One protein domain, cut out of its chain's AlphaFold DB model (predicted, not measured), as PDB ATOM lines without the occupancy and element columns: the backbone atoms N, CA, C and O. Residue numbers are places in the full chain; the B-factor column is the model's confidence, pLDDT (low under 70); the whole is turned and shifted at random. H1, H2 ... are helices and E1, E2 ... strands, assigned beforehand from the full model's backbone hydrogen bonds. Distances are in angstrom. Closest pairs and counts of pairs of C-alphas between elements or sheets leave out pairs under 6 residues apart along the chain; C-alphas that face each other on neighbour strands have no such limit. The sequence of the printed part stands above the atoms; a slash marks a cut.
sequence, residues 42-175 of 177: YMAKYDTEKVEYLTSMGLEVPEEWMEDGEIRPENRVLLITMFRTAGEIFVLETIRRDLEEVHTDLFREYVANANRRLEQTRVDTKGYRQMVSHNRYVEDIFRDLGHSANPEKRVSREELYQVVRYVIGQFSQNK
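Overview. This is residues 42 to 175 of the 177 residues of an uncharacterized protein of Candidatus Dojkabacteria bacterium (UniProt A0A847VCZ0). H2 and H3 form a long helical hairpin, H1 and H5 cross its open end, and H4 with E1 makes a small head beyond. The 134 printed residues, mostly helix, hold H1 H2 H3 E1 H4 H5. The whole is compact, radius of gyration of the C-alphas 16.1 A, spanning 52 by 31 by 24 A.

Arrangement. Look at H2, residues 76 to 99: H3, residues 105 to 122, touches it as a hairpin at a shallow tilt of 15 degrees, closest C-alphas Glu 88 and Ala 114, 6.7 A. H5, residues 157 to 173, and H1, residues 44 to 56, touch H2 within residues 76 to 86 alone, at steep tilts of 54 and 43 degrees. In H1, 7 of 9 O i to N i+4 pairs are within hydrogen-bond range.

Along the chain. Find C-alpha 76 at (5.905, -15.217, 17.022); from there H2 runs 34.7 A. E1 is residues 131 to 133, H4 138 to 144. H5 ends at C-alpha 173, (27.718, -21.680, 25.925).

Size, cuts and confidence. The printed part has no cut; pLDDT is under 70 at residues 174 to 175.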
ATOM      1  N   TYR A  42      -0.926 -22.399  19.938       89.38
ATOM      2  CA  TYR A  42      -0.263 -21.327  19.183       89.38
ATOM      3  C   TYR A  42      -0.894 -19.937  19.413       89.38
ATOM      4  O   TYR A  42      -0.607 -18.976  18.690       89.38
ATOM      5  N   MET A  43      -1.798 -19.815  20.391       89.88
ATOM      6  CA  MET A  43      -2.471 -18.550  20.709       89.88
ATOM      7  C   MET A  43      -1.524 -17.552  21.385       89.88
ATOM      8  O   MET A  43      -0.756 -17.939  22.259       89.88
ATOM      9  N   ALA A  44      -1.656 -16.267  21.034       91.25
ATOM     10  CA  ALA A  44      -0.782 -15.186  21.515       91.25
ATOM     11  C   ALA A  44      -0.778 -15.018  23.038       91.25
ATOM     12  O   ALA A  44       0.260 -14.774  23.635       91.25
ATOM     13  N   LYS A  45      -1.924 -15.250  23.687       92.94
ATOM     14  CA  LYS A  45      -2.054 -15.159  25.150       92.94
ATOM     15  C   LYS A  45      -1.134 -16.102  25.940       92.94
ATOM     16  O   LYS A  45      -1.055 -15.964  27.149       92.94
ATOM     17  N   TYR A  46      -0.505 -17.079  25.283       94.62
ATOM     18  CA  TYR A  46       0.414 -18.029  25.910       94.62
ATOM     19  C   TYR A  46       1.877 -17.785  25.534       94.62
ATOM     20  O   TYR A  46       2.707 -18.667  25.754       94.62
ATOM     21  N   ASP A  47       2.195 -16.674  24.872       95.00
ATOM     22  CA  ASP A  47       3.564 -16.414  24.439       95.00
ATOM     23  C   ASP A  47       4.451 -16.044  25.632       95.00
ATOM     24  O   ASP A  47       5.527 -16.619  25.762       95.00
ATOM     25  N   THR A  48       3.966 -15.212  26.561       94.25
ATOM     26  CA  THR A  48       4.680 -14.867  27.804       94.25
ATOM     27  C   THR A  48       5.052 -16.111  28.610       94.25
ATOM     28  O   THR A  48       6.217 -16.289  28.940       94.25
ATOM     29  N   GLU A  49       4.113 -17.046  28.810       94.69
ATOM     30  CA  GLU A  49       4.385 -18.316  29.507       94.69
ATOM     31  C   GLU A  49       5.496 -19.137  28.823       94.69
ATOM     32  O   GLU A  49       6.254 -19.848  29.481       94.69
ATOM     33  N   LYS A  50       5.592 -19.083  27.485       95.56
ATOM     34  CA  LYS A  50       6.650 -19.783  26.739       95.56
ATOM     35  C   LYS A  50       7.994 -19.086  26.891       95.56
ATOM     36  O   LYS A  50       8.990 -19.785  27.040       95.56
ATOM     37  N   VAL A  51       8.018 -17.754  26.849       95.25
ATOM     38  CA  VAL A  51       9.231 -16.958  27.087       95.25
ATOM     39  C   VAL A  51       9.761 -17.249  28.487       95.25
ATOM     40  O   VAL A  51      10.895 -17.692  28.615       95.25
ATOM     41  N   GLU A  52       8.921 -17.117  29.516       93.94
ATOM     42  CA  GLU A  52       9.288 -17.381  30.913       93.94
ATOM     43  C   GLU A  52       9.840 -18.796  31.104       93.94
ATOM     44  O   GLU A  52      10.868 -18.985  31.756       93.94
ATOM     45  N   TYR A  53       9.199 -19.796  30.491       94.31
ATOM     46  CA  TYR A  53       9.694 -21.164  30.541       94.31
ATOM     47  C   TYR A  53      11.061 -21.317  29.865       94.31
ATOM     48  O   TYR A  53      11.958 -21.918  30.452       94.31
ATOM     49  N   LEU A  54      11.254 -20.765  28.664       94.38
ATOM     50  CA  LEU A  54      12.547 -20.812  27.971       94.38
ATOM     51  C   LEU A  54      13.645 -20.135  28.798       94.38
ATOM     52  O   LEU A  54      14.702 -20.729  29.002       94.38
ATOM     53  N   THR A  55      13.358 -18.967  29.369       92.94
ATOM     54  CA  THR A  55      14.283 -18.250  30.254       92.94
ATOM     55  C   THR A  55      14.620 -19.061  31.500       92.94
ATOM     56  O   THR A  55      15.790 -19.157  31.863       92.94
ATOM     57  N   SER A  56      13.642 -19.737  32.115       90.62
ATOM     58  CA  SER A  56      13.895 -20.624  33.262       90.62
ATOM     59  C   SER A  56      14.823 -21.804  32.932       90.62
ATOM     60  O   SER A  56      15.448 -22.370  33.826       90.62
ATOM     61  N   MET A  57      14.938 -22.148  31.646       90.38
ATOM     62  CA  MET A  57      15.833 -23.183  31.126       90.38
ATOM     63  C   MET A  57      17.203 -22.646  30.694       90.38
ATOM     64  O   MET A  57      18.012 -23.418  30.185       90.38
ATOM     65  N   GLY A  58      17.472 -21.351  30.878       90.44
ATOM     66  CA  GLY A  58      18.704 -20.707  30.421       90.44
ATOM     67  C   GLY A  58      18.730 -20.418  28.918       90.44
ATOM     68  O   GLY A  58      19.812 -20.355  28.338       90.44
ATOM     69  N   LEU A  59      17.557 -20.291  28.283       93.25
ATOM     70  CA  LEU A  59      17.424 -19.783  26.921       93.25
ATOM     71  C   LEU A  59      16.882 -18.358  26.930       93.25
ATOM     72  O   LEU A  59      15.778 -18.092  27.407       93.25
ATOM     73  N   GLU A  60      17.617 -17.459  26.303       94.88
ATOM     74  CA  GLU A  60      17.210 -16.079  26.106       94.88
ATOM     75  C   GLU A  60      16.533 -15.933  24.747       94.88
ATOM     76  O   GLU A  60      17.064 -16.343  23.709       94.88
ATOM     77  N   VAL A  61      15.335 -15.351  24.741       96.19
ATOM     78  CA  VAL A  61      14.679 -14.951  23.495       96.19
ATOM     79  C   VAL A  61      15.383 -13.689  22.987       96.19
ATOM     80  O   VAL A  61      15.507 -12.748  23.770       96.19
ATOM     81  N   PRO A  62      15.833 -13.644  21.717       96.25
ATOM     82  CA  PRO A  62      16.570 -12.497  21.194       96.25
ATOM     83  C   PRO A  62      15.826 -11.172  21.395       96.25
ATOM     84  O   PRO A  62      14.634 -11.075  21.092       96.25
ATOM     85  N   GLU A  63      16.522 -10.145  21.887       94.81
ATOM     86  CA  GLU A  63      15.923  -8.834  22.177       94.81
ATOM     87  C   GLU A  63      15.304  -8.200  20.927       94.81
ATOM     88  O   GLU A  63      14.259  -7.556  21.006       94.81
ATOM     89  N   GLU A  64      15.887  -8.434  19.748       95.19
ATOM     90  CA  GLU A  64      15.349  -7.946  18.481       95.19
ATOM     91  C   GLU A  64      13.990  -8.563  18.118       95.19
ATOM     92  O   GLU A  64      13.273  -8.030  17.265       95.19
ATOM     93  N   TRP A  65      13.601  -9.669  18.765       95.88
ATOM     94  CA  TRP A  65      12.275 -10.256  18.595       95.88
ATOM     95  C   TRP A  65      11.208  -9.589  19.455       95.88
ATOM     96  O   TRP A  65      10.020  -9.816  19.214       95.88
ATOM     97  N   MET A  66      11.616  -8.767  20.417       94.88
ATOM     98  CA  MET A  66      10.766  -8.212  21.460       94.88
ATOM     99  C   MET A  66      10.442  -6.728  21.205       94.88
ATOM    100  O   MET A  66      11.170  -6.002  20.519       94.88
ATOM    101  N   GLU A  67       9.317  -6.272  21.744       94.19
ATOM    102  CA  GLU A  67       8.888  -4.873  21.805       94.19
ATOM    103  C   GLU A  67       8.093  -4.675  23.102       94.19
ATOM    104  O   GLU A  67       7.194  -5.455  23.400       94.19
ATOM    105  N   ASP A  68       8.479  -3.690  23.919       91.31
ATOM    106  CA  ASP A  68       7.860  -3.399  25.225       91.31
ATOM    107  C   ASP A  68       7.709  -4.616  26.168       91.31
ATOM    108  O   ASP A  68       6.791  -4.695  26.980       91.31
ATOM    109  N   GLY A  69       8.644  -5.573  26.085       86.06
ATOM    110  CA  GLY A  69       8.640  -6.796  26.898       86.06
ATOM    111  C   GLY A  69       7.746  -7.920  26.363       86.06
ATOM    112  O   GLY A  69       7.696  -8.993  26.962       86.06
ATOM    113  N   GLU A  70       7.089  -7.721  25.220       92.62
ATOM    114  CA  GLU A  70       6.282  -8.729  24.536       92.62
ATOM    115  C   GLU A  70       6.926  -9.161  23.214       92.62
ATOM    116  O   GLU A  70       7.726  -8.445  22.613       92.62
ATOM    117  N   ILE A  71       6.585 -10.362  22.743       95.19
ATOM    118  CA  ILE A  71       7.055 -10.843  21.443       95.19
ATOM    119  C   ILE A  71       6.378 -10.050  20.319       95.19
ATOM    120  O   ILE A  71       5.148  -9.943  20.267       95.19
ATOM    121  N   ARG A  72       7.161  -9.546  19.363       92.69
ATOM    122  CA  ARG A  72       6.600  -8.877  18.185       92.69
ATOM    123  C   ARG A  72       5.736  -9.850  17.377       92.69
ATOM    124  O   ARG A  72       6.150 -11.001  17.176       92.69
ATOM    125  N   PRO A  73       4.564  -9.430  16.861       89.44
ATOM    126  CA  PRO A  73       3.649 -10.305  16.127       89.44
ATOM    127  C   PRO A  73       4.293 -11.111  14.987       89.44
ATOM    128  O   PRO A  73       3.941 -12.278  14.789       89.44
ATOM    129  N   GLU A  74       5.234 -10.513  14.262       87.94
ATOM    130  CA  GLU A  74       5.989 -11.112  13.159       87.94
ATOM    131  C   GLU A  74       7.025 -12.152  13.613       87.94
ATOM    132  O   GLU A  74       7.284 -13.111  12.886       87.94
ATOM    133  N   ASN A  75       7.550 -12.035  14.836       94.25
ATOM    134  CA  ASN A  75       8.559 -12.946  15.389       94.25
ATOM    135  C   ASN A  75       7.951 -14.101  16.190       94.25
ATOM    136  O   ASN A  75       8.650 -15.039  16.579       94.25
ATOM    137  N   ARG A  76       6.625 -14.112  16.368       94.81
ATOM    138  CA  ARG A  76       5.905 -15.217  17.022       94.81
ATOM    139  C   ARG A  76       6.203 -16.577  16.396       94.81
ATOM    140  O   ARG A  76       6.254 -17.578  17.103       94.81
ATOM    141  N   VAL A  77       6.399 -16.640  15.077       95.75
ATOM    142  CA  VAL A  77       6.756 -17.895  14.387       95.75
ATOM    143  C   VAL A  77       8.105 -18.447  14.846       95.75
ATOM    144  O   VAL A  77       8.254 -19.663  15.000       95.75
ATOM    145  N   LEU A  78       9.049 -17.556  15.146       97.31
ATOM    146  CA  LEU A  78      10.374 -17.898  15.641       97.31
ATOM    147  C   LEU A  78      10.310 -18.318  17.111       97.31
ATOM    148  O   LEU A  78      10.809 -19.392  17.433       97.31
ATOM    149  N   LEU A  79       9.587 -17.582  17.968       97.50
ATOM    150  CA  LEU A  79       9.364 -17.963  19.374       97.50
ATOM    151  C   LEU A  79       8.728 -19.353  19.505       97.50
ATOM    152  O   LEU A  79       9.206 -20.200  20.259       97.50
ATOM    153  N   ILE A  80       7.648 -19.617  18.764       96.94
ATOM    154  CA  ILE A  80       6.980 -20.924  18.803       96.94
ATOM    155  C   ILE A  80       7.926 -22.029  18.332       96.94
ATOM    156  O   ILE A  80       7.944 -23.117  18.910       96.94
ATOM    157  N   THR A  81       8.713 -21.767  17.291       97.88
ATOM    158  CA  THR A  81       9.685 -22.740  16.787       97.88
ATOM    159  C   THR A  81      10.792 -22.978  17.807       97.88
ATOM    160  O   THR A  81      11.095 -24.132  18.083       97.88
ATOM    161  N   MET A  82      11.310 -21.930  18.448       97.81
ATOM    162  CA  MET A  82      12.293 -22.014  19.528       97.81
ATOM    163  C   MET A  82      11.774 -22.863  20.692       97.81
ATOM    164  O   MET A  82      12.453 -23.792  21.123       97.81
ATOM    165  N   PHE A  83      10.530 -22.629  21.121       96.75
ATOM    166  CA  PHE A  83       9.874 -23.422  22.161       96.75
ATOM    167  C   PHE A  83       9.784 -24.912  21.801       96.75
ATOM    168  O   PHE A  83      10.088 -25.783  22.616       96.75
ATOM    169  N   ARG A  84       9.401 -25.227  20.558       96.12
ATOM    170  CA  ARG A  84       9.314 -26.615  20.077       96.12
ATOM    171  C   ARG A  84      10.688 -27.269  19.938       96.12
ATOM    172  O   ARG A  84      10.831 -28.427  20.317       96.12
ATOM    173  N   THR A  85      11.676 -26.537  19.438       96.81
ATOM    174  CA  THR A  85      13.063 -26.994  19.310       96.81
ATOM    175  C   THR A  85      13.671 -27.309  20.673       96.81
ATOM    176  O   THR A  85      14.247 -28.382  20.834       96.81
ATOM    177  N   ALA A  86      13.486 -26.438  21.670       95.88
ATOM    178  CA  ALA A  86      13.933 -26.697  23.038       95.88
ATOM    179  C   ALA A  86      13.291 -27.973  23.606       95.88
ATOM    180  O   ALA A  86      13.983 -28.820  24.162       95.88
ATOM    181  N   GLY A  87      11.987 -28.170  23.379       94.62
ATOM    182  CA  GLY A  87      11.294 -29.401  23.767       94.62
ATOM    183  C   GLY A  87      11.874 -30.669  23.126       94.62
ATOM    184  O   GLY A  87      12.055 -31.668  23.817       94.62
ATOM    185  N   GLU A  88      12.203 -30.643  21.831       95.75
ATOM    186  CA  GLU A  88      12.858 -31.779  21.157       95.75
ATOM    187  C   GLU A  88      14.259 -32.052  21.729       95.75
ATOM    188  O   GLU A  88      14.605 -33.210  21.959       95.75
ATOM    189  N   ILE A  89      15.035 -31.006  22.038       95.75
ATOM    190  CA  ILE A  89      16.339 -31.142  22.703       95.75
ATOM    191  C   ILE A  89      16.179 -31.793  24.078       95.75
ATOM    192  O   ILE A  89      16.921 -32.713  24.400       95.75
ATOM    193  N   PHE A  90      15.191 -31.381  24.872       94.50
ATOM    194  CA  PHE A  90      14.928 -31.956  26.196       94.50
ATOM    195  C   PHE A  90      14.536 -33.434  26.131       94.50
ATOM    196  O   PHE A  90      14.988 -34.233  26.954       94.50
ATOM    197  N   VAL A  91      13.733 -33.819  25.137       94.12
ATOM    198  CA  VAL A  91      13.389 -35.227  24.895       94.12
ATOM    199  C   VAL A  91      14.636 -36.029  24.527       94.12
ATOM    200  O   VAL A  91      14.877 -37.079  25.118       94.12
ATOM    201  N   LEU A  92      15.444 -35.535  23.585       95.44
ATOM    202  CA  LEU A  92      16.674 -36.207  23.170       95.44
ATOM    203  C   LEU A  92      17.682 -36.309  24.316       95.44
ATOM    204  O   LEU A  92      18.241 -37.376  24.527       95.44
ATOM    205  N   GLU A  93      17.860 -35.254  25.105       93.81
ATOM    206  CA  GLU A  93      18.734 -35.271  26.277       93.81
ATOM    207  C   GLU A  93      18.261 -36.282  27.330       93.81
ATOM    208  O   GLU A  93      19.077 -36.996  27.906       93.81
ATOM    209  N   THR A  94      16.949 -36.397  27.559       92.56
ATOM    210  CA  THR A  94      16.392 -37.408  28.473       92.56
ATOM    211  C   THR A  94      16.717 -38.818  27.983       92.56
ATOM    212  O   THR A  94      17.263 -39.621  28.731       92.56
ATOM    213  N   ILE A  95      16.478 -39.094  26.697       93.56
ATOM    214  CA  ILE A  95      16.808 -40.386  26.081       93.56
ATOM    215  C   ILE A  95      18.312 -40.664  26.171       93.56
ATOM    216  O   ILE A  95      18.717 -41.775  26.494       93.56
ATOM    217  N   ARG A  96      19.157 -39.661  25.913       93.12
ATOM    218  CA  ARG A  96      20.615 -39.782  26.014       93.12
ATOM    219  C   ARG A  96      21.052 -40.170  27.426       93.12
ATOM    220  O   ARG A  96      21.933 -41.012  27.567       93.12
ATOM    221  N   ARG A  97      20.450 -39.560  28.454       90.94
ATOM    222  CA  ARG A  97      20.706 -39.880  29.869       90.94
ATOM    223  C   ARG A  97      20.282 -41.310  30.203       90.94
ATOM    224  O   ARG A  97      21.046 -42.002  30.862       90.94
ATOM    225  N   ASP A  98      19.139 -41.764  29.691       91.56
ATOM    226  CA  ASP A  98      18.640 -43.131  29.904       91.56
ATOM    227  C   ASP A  98      19.495 -44.203  29.200       91.56
ATOM    228  O   ASP A  98      19.595 -45.332  29.678       91.56
ATOM    229  N   LEU A  99      20.102 -43.869  28.057       91.56
ATOM    230  CA  LEU A  99      20.982 -44.768  27.301       91.56
ATOM    231  C   LEU A  99      22.439 -44.759  27.785       91.56
ATOM    232  O   LEU A  99      23.217 -45.597  27.339       91.56
ATOM    233  N   GLU A 100      22.816 -43.797  28.630       84.62
ATOM    234  CA  GLU A 100      24.179 -43.557  29.134       84.62
ATOM    235  C   GLU A 100      25.269 -43.343  28.051       84.62
ATOM    236  O   GLU A 100      26.445 -43.188  28.381       84.62
ATOM    237  N   GLU A 101      24.919 -43.264  26.759       77.94
ATOM    238  CA  GLU A 101      25.883 -43.139  25.656       77.94
ATOM    239  C   GLU A 101      25.323 -42.373  24.435       77.94
ATOM    240  O   GLU A 101      24.238 -42.655  23.922       77.94
ATOM    241  N   VAL A 102      26.111 -41.417  23.919       76.88
ATOM    242  CA  VAL A 102      25.728 -40.484  22.831       76.88
ATOM    243  C   VAL A 102      25.927 -41.073  21.430       76.88
ATOM    244  O   VAL A 102      25.311 -40.631  20.467       76.88
ATOM    245  N   HIS A 103      26.785 -42.078  21.269       78.75
ATOM    246  CA  HIS A 103      27.153 -42.585  19.941       78.75
ATOM    247  C   HIS A 103      26.506 -43.911  19.565       78.75
ATOM    248  O   HIS A 103      26.841 -44.462  18.512       78.75
ATOM    249  N   THR A 104      25.546 -44.380  20.362       84.25
ATOM    250  CA  THR A 104      24.780 -45.585  20.052       84.25
ATOM    251  C   THR A 104      23.981 -45.408  18.761       84.25
ATOM    252  O   THR A 104      23.472 -44.322  18.461       84.25
ATOM    253  N   ASP A 105      23.828 -46.492  17.999       91.69
ATOM    254  CA  ASP A 105      22.964 -46.506  16.810       91.69
ATOM    255  C   ASP A 105      21.526 -46.110  17.165       91.69
ATOM    256  O   ASP A 105      20.860 -45.403  16.408       91.69
ATOM    257  N   LEU A 106      21.082 -46.488  18.367       93.00
ATOM    258  CA  LEU A 106      19.774 -46.128  18.887       93.00
ATOM    259  C   LEU A 106      19.634 -44.611  19.095       93.00
ATOM    260  O   LEU A 106      18.649 -44.023  18.650       93.00
ATOM    261  N   PHE A 107      20.614 -43.943  19.714       95.12
ATOM    262  CA  PHE A 107      20.561 -42.487  19.876       95.12
ATOM    263  C   PHE A 107      20.611 -41.757  18.527       95.12
ATOM    264  O   PHE A 107      19.842 -40.819  18.307       95.12
ATOM    265  N   ARG A 108      21.439 -42.229  17.582       94.38
ATOM    266  CA  ARG A 108      21.458 -41.715  16.198       94.38
ATOM    267  C   ARG A 108      20.078 -41.807  15.545       94.38
ATOM    268  O   ARG A 108      19.643 -40.854  14.899       94.38
ATOM    269  N   GLU A 109      19.366 -42.915  15.742       95.31
ATOM    270  CA  GLU A 109      18.005 -43.080  15.233       95.31
ATOM    271  C   GLU A 109      17.030 -42.072  15.864       95.31
ATOM    272  O   GLU A 109      16.205 -41.481  15.160       95.31
ATOM    273  N   TYR A 110      17.131 -41.815  17.171       96.56
ATOM    274  CA  TYR A 110      16.306 -40.806  17.840       96.56
ATOM    275  C   TYR A 110      16.571 -39.387  17.325       96.56
ATOM    276  O   TYR A 110      15.608 -38.660  17.064       96.56
ATOM    277  N   VAL A 111      17.835 -39.019  17.097       96.56
ATOM    278  CA  VAL A 111      18.210 -37.735  16.480       96.56
ATOM    279  C   VAL A 111      17.636 -37.623  15.064       96.56
ATOM    280  O   VAL A 111      16.968 -36.639  14.743       96.56
ATOM    281  N   ALA A 112      17.774 -38.663  14.236       96.00
ATOM    282  CA  ALA A 112      17.198 -38.686  12.889       96.00
ATOM    283  C   ALA A 112      15.658 -38.593  12.903       96.00
ATOM    284  O   ALA A 112      15.048 -37.938  12.053       96.00
ATOM    285  N   ASN A 113      15.002 -39.233  13.876       96.69
ATOM    286  CA  ASN A 113      13.559 -39.116  14.090       96.69
ATOM    287  C   ASN A 113      13.157 -37.684  14.490       96.69
ATOM    288  O   ASN A 113      12.147 -37.185  13.995       96.69
ATOM    289  N   ALA A 114      13.927 -37.014  15.351       96.88
ATOM    290  CA  ALA A 114      13.675 -35.629  15.750       96.88
ATOM    291  C   ALA A 114      13.824 -34.657  14.572       96.88
ATOM    292  O   ALA A 114      12.933 -33.837  14.351       96.88
ATOM    293  N   ASN A 115      14.865 -34.818  13.748       97.19
ATOM    294  CA  ASN A 115      15.035 -34.051  12.509       97.19
ATOM    295  C   ASN A 115      13.811 -34.185  11.590       97.19
ATOM    296  O   ASN A 115      13.270 -33.183  11.123       97.19
ATOM    297  N   ARG A 116      13.300 -35.412  11.403       96.31
ATOM    298  CA  ARG A 116      12.071 -35.655  10.629       96.31
ATOM    299  C   ARG A 116      10.835 -35.002  11.252       96.31
ATOM    300  O   ARG A 116      10.025 -34.433  10.522       96.31
ATOM    301  N   ARG A 117      10.672 -35.061  12.579       95.50
ATOM    302  CA  ARG A 117       9.555 -34.390  13.272       95.50
ATOM    303  C   ARG A 117       9.620 -32.875  13.101       95.50
ATOM    304  O   ARG A 117       8.587 -32.264  12.822       95.50
ATOM    305  N   LEU A 118      10.800 -32.271  13.235       96.25
ATOM    306  CA  LEU A 118      10.992 -30.837  13.025       96.25
ATOM    307  C   LEU A 118      10.660 -30.434  11.586       96.25
ATOM    308  O   LEU A 118       9.832 -29.544  11.399       96.25
ATOM    309  N   GLU A 119      11.193 -31.145  10.588       95.81
ATOM    310  CA  GLU A 119      10.874 -30.914   9.169       95.81
ATOM    311  C   GLU A 119       9.354 -30.948   8.937       95.81
ATOM    312  O   GLU A 119       8.761 -30.010   8.411       95.81
ATOM    313  N   GLN A 120       8.676 -32.001   9.399       94.88
ATOM    314  CA  GLN A 120       7.251 -32.209   9.123       94.88
ATOM    315  C   GLN A 120       6.327 -31.216   9.844       94.88
ATOM    316  O   GLN A 120       5.264 -30.854   9.323       94.88
ATOM    317  N   THR A 121       6.694 -30.809  11.061       94.06
ATOM    318  CA  THR A 121       5.805 -30.034  11.940       94.06
ATOM    319  C   THR A 121       6.128 -28.549  11.983       94.06
ATOM    320  O   THR A 121       5.244 -27.759  12.325       94.06
ATOM    321  N   ARG A 122       7.365 -28.149  11.657       95.81
ATOM    322  CA  ARG A 122       7.807 -26.755  11.747       95.81
ATOM    323  C   ARG A 122       8.096 -26.099  10.418       95.81
ATOM    324  O   ARG A 122       7.936 -24.885  10.360       95.81
ATOM    325  N   VAL A 123       8.425 -26.849   9.370       97.19
ATOM    326  CA  VAL A 123       8.622 -26.253   8.048       97.19
ATOM    327  C   VAL A 123       7.277 -25.928   7.411       97.19
ATOM    328  O   VAL A 123       6.350 -26.745   7.344       97.19
ATOM    329  N   ASP A 124       7.163 -24.693   6.949       96.81
ATOM    330  CA  ASP A 124       6.028 -24.224   6.188       96.81
ATOM    331  C   ASP A 124       6.088 -24.751   4.751       96.81
ATOM    332  O   ASP A 124       6.824 -24.260   3.898       96.81
ATOM    333  N   THR A 125       5.259 -25.751   4.480       93.81
ATOM    334  CA  THR A 125       5.093 -26.346   3.151       93.81
ATOM    335  C   THR A 125       4.008 -25.659   2.321       93.81
ATOM    336  O   THR A 125       3.791 -26.035   1.170       93.81
ATOM    337  N   LYS A 126       3.308 -24.664   2.886       93.44
ATOM    338  CA  LYS A 126       2.191 -23.956   2.239       93.44
ATOM    339  C   LYS A 126       2.596 -22.598   1.658       93.44
ATOM    340  O   LYS A 126       1.773 -21.970   0.997       93.44
ATOM    341  N   GLY A 127       3.835 -22.154   1.877       93.50
ATOM    342  CA  GLY A 127       4.382 -20.925   1.297       93.50
ATOM    343  C   GLY A 127       3.955 -19.634   2.002       93.50
ATOM    344  O   GLY A 127       4.169 -18.550   1.472       93.50
ATOM    345  N   TYR A 128       3.381 -19.716   3.202       94.81
ATOM    346  CA  TYR A 128       3.117 -18.572   4.076       94.81
ATOM    347  C   TYR A 128       4.387 -17.794   4.459       94.81
ATOM    348  O   TYR A 128       4.351 -16.567   4.519       94.81
ATOM    349  N   ARG A 129       5.509 -18.486   4.674       94.75
ATOM    350  CA  ARG A 129       6.834 -17.914   4.968       94.75
ATOM    351  C   ARG A 129       7.675 -17.681   3.714       94.75
ATOM    352  O   ARG A 129       8.889 -17.517   3.795       94.75
ATOM    353  N   GLN A 130       7.047 -17.632   2.542       93.88
ATOM    354  CA  GLN A 130       7.707 -17.154   1.335       93.88
ATOM    355  C   GLN A 130       7.784 -15.624   1.358       93.88
ATOM    356  O   GLN A 130       6.774 -14.945   1.557       93.88
ATOM    357  N   MET A 131       8.981 -15.078   1.146       91.81
ATOM    358  CA  MET A 131       9.198 -13.634   1.079       91.81
ATOM    359  C   MET A 131       8.680 -13.079  -0.255       91.81
ATOM    360  O   MET A 131       9.003 -13.607  -1.320       91.81
ATOM    361  N   VAL A 132       7.869 -12.022  -0.196       92.12
ATOM    362  CA  VAL A 132       7.290 -11.343  -1.372       92.12
ATOM    363  C   VAL A 132       8.005 -10.033  -1.695       92.12
ATOM    364  O   VAL A 132       8.146  -9.665  -2.857       92.12
ATOM    365  N   SER A 133       8.478  -9.330  -0.670       88.81
ATOM    366  CA  SER A 133       9.301  -8.125  -0.759       88.81
ATOM    367  C   SER A 133      10.138  -8.008   0.513       88.81
ATOM    368  O   SER A 133       9.940  -8.787   1.441       88.81
ATOM    369  N   HIS A 134      11.084  -7.066   0.559       85.19
ATOM    370  CA  HIS A 134      11.997  -6.901   1.696       85.19
ATOM    371  C   HIS A 134      11.238  -6.927   3.037       85.19
ATOM    372  O   HIS A 134      10.365  -6.088   3.257       85.19
ATOM    373  N   ASN A 135      11.545  -7.920   3.878       81.25
ATOM    374  CA  ASN A 135      10.915  -8.181   5.181       81.25
ATOM    375  C   ASN A 135       9.381  -8.317   5.169       81.25
ATOM    376  O   ASN A 135       8.725  -8.008   6.158       81.25
ATOM    377  N   ARG A 136       8.797  -8.783   4.062       89.75
ATOM    378  CA  ARG A 136       7.364  -9.071   3.968       89.75
ATOM    379  C   ARG A 136       7.144 -10.476   3.441       89.75
ATOM    380  O   ARG A 136       7.654 -10.829   2.375       89.75
ATOM    381  N   TYR A 137       6.338 -11.246   4.155       94.12
ATOM    382  CA  TYR A 137       5.977 -12.611   3.803       94.12
ATOM    383  C   TYR A 137       4.543 -12.694   3.275       94.12
ATOM    384  O   TYR A 137       3.718 -11.802   3.493       94.12
ATOM    385  N   VAL A 138       4.222 -13.795   2.590       94.19
ATOM    386  CA  VAL A 138       2.846 -14.100   2.167       94.19
ATOM    387  C   VAL A 138       1.889 -14.050   3.362       94.19
ATOM    388  O   VAL A 138       0.790 -13.508   3.244       94.19
ATOM    389  N   GLU A 139       2.294 -14.552   4.530       94.50
ATOM    390  CA  GLU A 139       1.456 -14.506   5.732       94.50
ATOM    391  C   GLU A 139       1.108 -13.100   6.215       94.50
ATOM    392  O   GLU A 139       0.024 -12.919   6.770       94.50
ATOM    393  N   ASP A 140       1.982 -12.117   6.002       92.00
ATOM    394  CA  ASP A 140       1.718 -10.736   6.403       92.00
ATOM    395  C   ASP A 140       0.615 -10.148   5.525       92.00
ATOM    396  O   ASP A 140      -0.308  -9.530   6.035       92.00
ATOM    397  N   ILE A 141       0.616 -10.457   4.222       92.94
ATOM    398  CA  ILE A 141      -0.467 -10.050   3.314       92.94
ATOM    399  C   ILE A 141      -1.808 -10.641   3.760       92.94
ATOM    400  O   ILE A 141      -2.811  -9.934   3.814       92.94
ATOM    401  N   PHE A 142      -1.852 -11.935   4.090       93.50
ATOM    402  CA  PHE A 142      -3.080 -12.547   4.606       93.50
ATOM    403  C   PHE A 142      -3.547 -11.872   5.902       93.50
ATOM    404  O   PHE A 142      -4.745 -11.638   6.063       93.50
ATOM    405  N   ARG A 143      -2.616 -11.541   6.805       90.19
ATOM    406  CA  ARG A 143      -2.913 -10.874   8.078       90.19
ATOM    407  C   ARG A 143      -3.462  -9.464   7.865       90.19
ATOM    408  O   ARG A 143      -4.484  -9.136   8.461       90.19
ATOM    409  N   ASP A 144      -2.846  -8.685   6.978       91.38
ATOM    410  CA  ASP A 144      -3.288  -7.335   6.600       91.38
ATOM    411  C   ASP A 144      -4.714  -7.344   6.021       91.38
ATOM    412  O   ASP A 144      -5.483  -6.406   6.214       91.38
ATOM    413  N   LEU A 145      -5.088  -8.432   5.338       93.94
ATOM    414  CA  LEU A 145      -6.427  -8.656   4.788       93.94
ATOM    415  C   LEU A 145      -7.427  -9.246   5.803       93.94
ATOM    416  O   LEU A 145      -8.571  -9.525   5.445       93.94
ATOM    417  N   GLY A 146      -7.026  -9.456   7.060       90.94
ATOM    418  CA  GLY A 146      -7.886 -10.008   8.112       90.94
ATOM    419  C   GLY A 146      -8.116 -11.521   8.018       90.94
ATOM    420  O   GLY A 146      -9.027 -12.053   8.654       90.94
ATOM    421  N   HIS A 147      -7.309 -12.237   7.235       90.69
ATOM    422  CA  HIS A 147      -7.383 -13.687   7.123       90.69
ATOM    423  C   HIS A 147      -6.458 -14.390   8.119       90.69
ATOM    424  O   HIS A 147      -5.386 -13.906   8.485       90.69
ATOM    425  N   SER A 148      -6.844 -15.605   8.511       85.38
ATOM    426  CA  SER A 148      -5.937 -16.506   9.217       85.38
ATOM    427  C   SER A 148      -4.828 -16.962   8.268       85.38
ATOM    428  O   SER A 148      -5.093 -17.694   7.315       85.38
ATOM    429  N   ALA A 149      -3.586 -16.603   8.576       87.88
ATOM    430  CA  ALA A 149      -2.401 -17.171   7.947       87.88
ATOM    431  C   ALA A 149      -1.496 -17.845   8.965       87.88
ATOM    432  O   ALA A 149      -1.355 -17.388  10.102       87.88
ATOM    433  N   ASN A 150      -0.895 -18.948   8.514       92.44
ATOM    434  CA  ASN A 150       0.077 -19.717   9.274       92.44
ATOM    435  C   ASN A 150      -0.359 -19.985  10.736       92.44
ATOM    436  O   ASN A 150       0.294 -19.538  11.686       92.44
ATOM    437  N   PRO A 151      -1.500 -20.672  10.949       90.12
ATOM    438  CA  PRO A 151      -2.090 -20.837  12.281       90.12
ATOM    439  C   PRO A 151      -1.200 -21.644  13.236       90.12
ATOM    440  O   PRO A 151      -1.206 -21.403  14.438       90.12
ATOM    441  N   GLU A 152      -0.397 -22.562  12.695       92.81
ATOM    442  CA  GLU A 152       0.582 -23.360  13.445       92.81
ATOM    443  C   GLU A 152       1.950 -22.676  13.558       92.81
ATOM    444  O   GLU A 152       2.889 -23.266  14.098       92.81
ATOM    445  N   LYS A 153       2.075 -21.449  13.037       95.19
ATOM    446  CA  LYS A 153       3.257 -20.589  13.156       95.19
ATOM    447  C   LYS A 153       4.545 -21.196  12.599       95.19
ATOM    448  O   LYS A 153       5.614 -21.020  13.174       95.19
ATOM    449  N   ARG A 154       4.419 -21.978  11.524       96.50
ATOM    450  CA  ARG A 154       5.512 -22.675  10.835       96.50
ATOM    451  C   ARG A 154       6.496 -21.679  10.226       96.50
ATOM    452  O   ARG A 154       6.122 -20.554   9.913       96.50
ATOM    453  N   VAL A 155       7.739 -22.101  10.079       97.06
ATOM    454  CA  VAL A 155       8.874 -21.291   9.628       97.06
ATOM    455  C   VAL A 155       9.401 -21.812   8.294       97.06
ATOM    456  O   VAL A 155       9.095 -22.934   7.892       97.06
ATOM    457  N   SER A 156      10.201 -21.024   7.587       95.81
ATOM    458  CA  SER A 156      10.995 -21.562   6.479       95.81
ATOM    459  C   SER A 156      12.066 -22.542   6.992       95.81
ATOM    460  O   SER A 156      12.389 -22.568   8.181       95.81
ATOM    461  N   ARG A 157      12.652 -23.351   6.097       95.56
ATOM    462  CA  ARG A 157      13.770 -24.245   6.464       95.56
ATOM    463  C   ARG A 157      14.976 -23.486   7.008       95.56
ATOM    464  O   ARG A 157      15.606 -23.958   7.947       95.56
ATOM    465  N   GLU A 158      15.274 -22.331   6.419       94.19
ATOM    466  CA  GLU A 158      16.390 -21.480   6.830       94.19
ATOM    467  C   GLU A 158      16.166 -20.934   8.243       94.19
ATOM    468  O   GLU A 158      17.023 -21.071   9.107       94.19
ATOM    469  N   GLU A 159      14.968 -20.415   8.517       95.75
ATOM    470  CA  GLU A 159      14.579 -19.960   9.856       95.75
ATOM    471  C   GLU A 159      14.633 -21.096  10.884       95.75
ATOM    472  O   GLU A 159      15.130 -20.901  11.990       95.75
ATOM    473  N   LEU A 160      14.176 -22.302  10.525       97.44
ATOM    474  CA  LEU A 160      14.290 -23.468  11.402       97.44
ATOM    475  C   LEU A 160      15.756 -23.796  11.709       97.44
ATOM    476  O   LEU A 160      16.095 -24.025  12.869       97.44
ATOM    477  N   TYR A 161      16.628 -23.789  10.698       96.19
ATOM    478  CA  TYR A 161      18.057 -24.035  10.882       96.19
ATOM    479  C   TYR A 161      18.695 -22.988  11.803       96.19
ATOM    480  O   TYR A 161      19.406 -23.347  12.741       96.19
ATOM    481  N   GLN A 162      18.389 -21.707  11.595       95.94
ATOM    482  CA  GLN A 162      18.877 -20.609  12.431       95.94
ATOM    483  C   GLN A 162      18.422 -20.753  13.886       95.94
ATOM    484  O   GLN A 162      19.252 -20.693  14.792       95.94
ATOM    485  N   VAL A 163      17.134 -21.026  14.117       97.81
ATOM    486  CA  VAL A 163      16.590 -21.249  15.464       97.81
ATOM    487  C   VAL A 163      17.260 -22.447  16.134       97.81
ATOM    488  O   VAL A 163      17.647 -22.364  17.295       97.81
ATOM    489  N   VAL A 164      17.434 -23.559  15.419       97.19
ATOM    490  CA  VAL A 164      18.087 -24.758  15.963       97.19
ATOM    491  C   VAL A 164      19.527 -24.471  16.379       97.19
ATOM    492  O   VAL A 164      19.923 -24.820  17.491       97.19
ATOM    493  N   ARG A 165      20.299 -23.786  15.529       95.62
ATOM    494  CA  ARG A 165      21.686 -23.417  15.842       95.62
ATOM    495  C   ARG A 165      21.776 -22.425  16.994       95.62
ATOM    496  O   ARG A 165      22.657 -22.583  17.833       95.62
ATOM    497  N   TYR A 166      20.853 -21.470  17.071       96.25
ATOM    498  CA  TYR A 166      20.763 -20.537  18.189       96.25
ATOM    499  C   TYR A 166      20.518 -21.267  19.517       96.25
ATOM    500  O   TYR A 166      21.281 -21.093  20.465       96.25
ATOM    501  N   VAL A 167      19.513 -22.149  19.566       96.50
ATOM    502  CA  VAL A 167      19.152 -22.888  20.788       96.50
ATOM    503  C   VAL A 167      20.281 -23.821  21.239       96.50
ATOM    504  O   VAL A 167      20.634 -23.823  22.418       96.50
ATOM    505  N   ILE A 168      20.891 -24.583  20.321       94.94
ATOM    506  CA  ILE A 168      22.061 -25.419  20.650       94.94
ATOM    507  C   ILE A 168      23.221 -24.553  21.147       94.94
ATOM    508  O   ILE A 168      23.881 -24.918  22.121       94.94
ATOM    509  N   GLY A 169      23.475 -23.416  20.492       94.44
ATOM    510  CA  GLY A 169      24.539 -22.488  20.861       94.44
ATOM    511  C   GLY A 169      24.396 -22.003  22.299       94.44
ATOM    512  O   GLY A 169      25.341 -22.134  23.073       94.44
ATOM    513  N   GLN A 170      23.205 -21.542  22.677       94.19
ATOM    514  CA  GLN A 170      22.907 -21.088  24.037       94.19
ATOM    515  C   GLN A 170      23.118 -22.204  25.070       94.19
ATOM    516  O   GLN A 170      23.873 -22.034  26.026       94.19
ATOM    517  N   PHE A 171      22.577 -23.402  24.827       93.19
ATOM    518  CA  PHE A 171      22.802 -24.533  25.732       93.19
ATOM    519  C   PHE A 171      24.261 -24.993  25.799       93.19
ATOM    520  O   PHE A 171      24.683 -25.534  26.817       93.19
ATOM    521  N   SER A 172      25.051 -24.785  24.749       88.50
ATOM    522  CA  SER A 172      26.476 -25.142  24.735       88.50
ATOM    523  C   SER A 172      27.360 -24.091  25.422       88.50
ATOM    524  O   SER A 172      28.427 -24.426  25.935       88.50
ATOM    525  N   GLN A 173      26.941 -22.820  25.421       77.19
ATOM    526  CA  GLN A 173      27.718 -21.680  25.925       77.19
ATOM    527  C   GLN A 173      27.532 -21.408  27.420       77.19
ATOM    528  O   GLN A 173      28.431 -20.831  28.027       77.19
ATOM    529  N   ASN A 174      26.463 -21.911  28.047       60.22
ATOM    530  CA  ASN A 174      26.174 -21.715  29.476       60.22
ATOM    531  C   ASN A 174      27.215 -22.335  30.450       60.22
ATOM    532  O   ASN A 174      26.945 -22.445  31.638       60.22
ATOM    533  N   LYS A 175      28.396 -22.778  29.987       46.91
ATOM    534  CA  LYS A 175      29.515 -23.281  30.813       46.91
ATOM    535  C   LYS A 175      30.395 -22.177  31.429       46.91
ATOM    536  O   LYS A 175      31.293 -22.513  32.196       46.91
TER     537      LYS A 175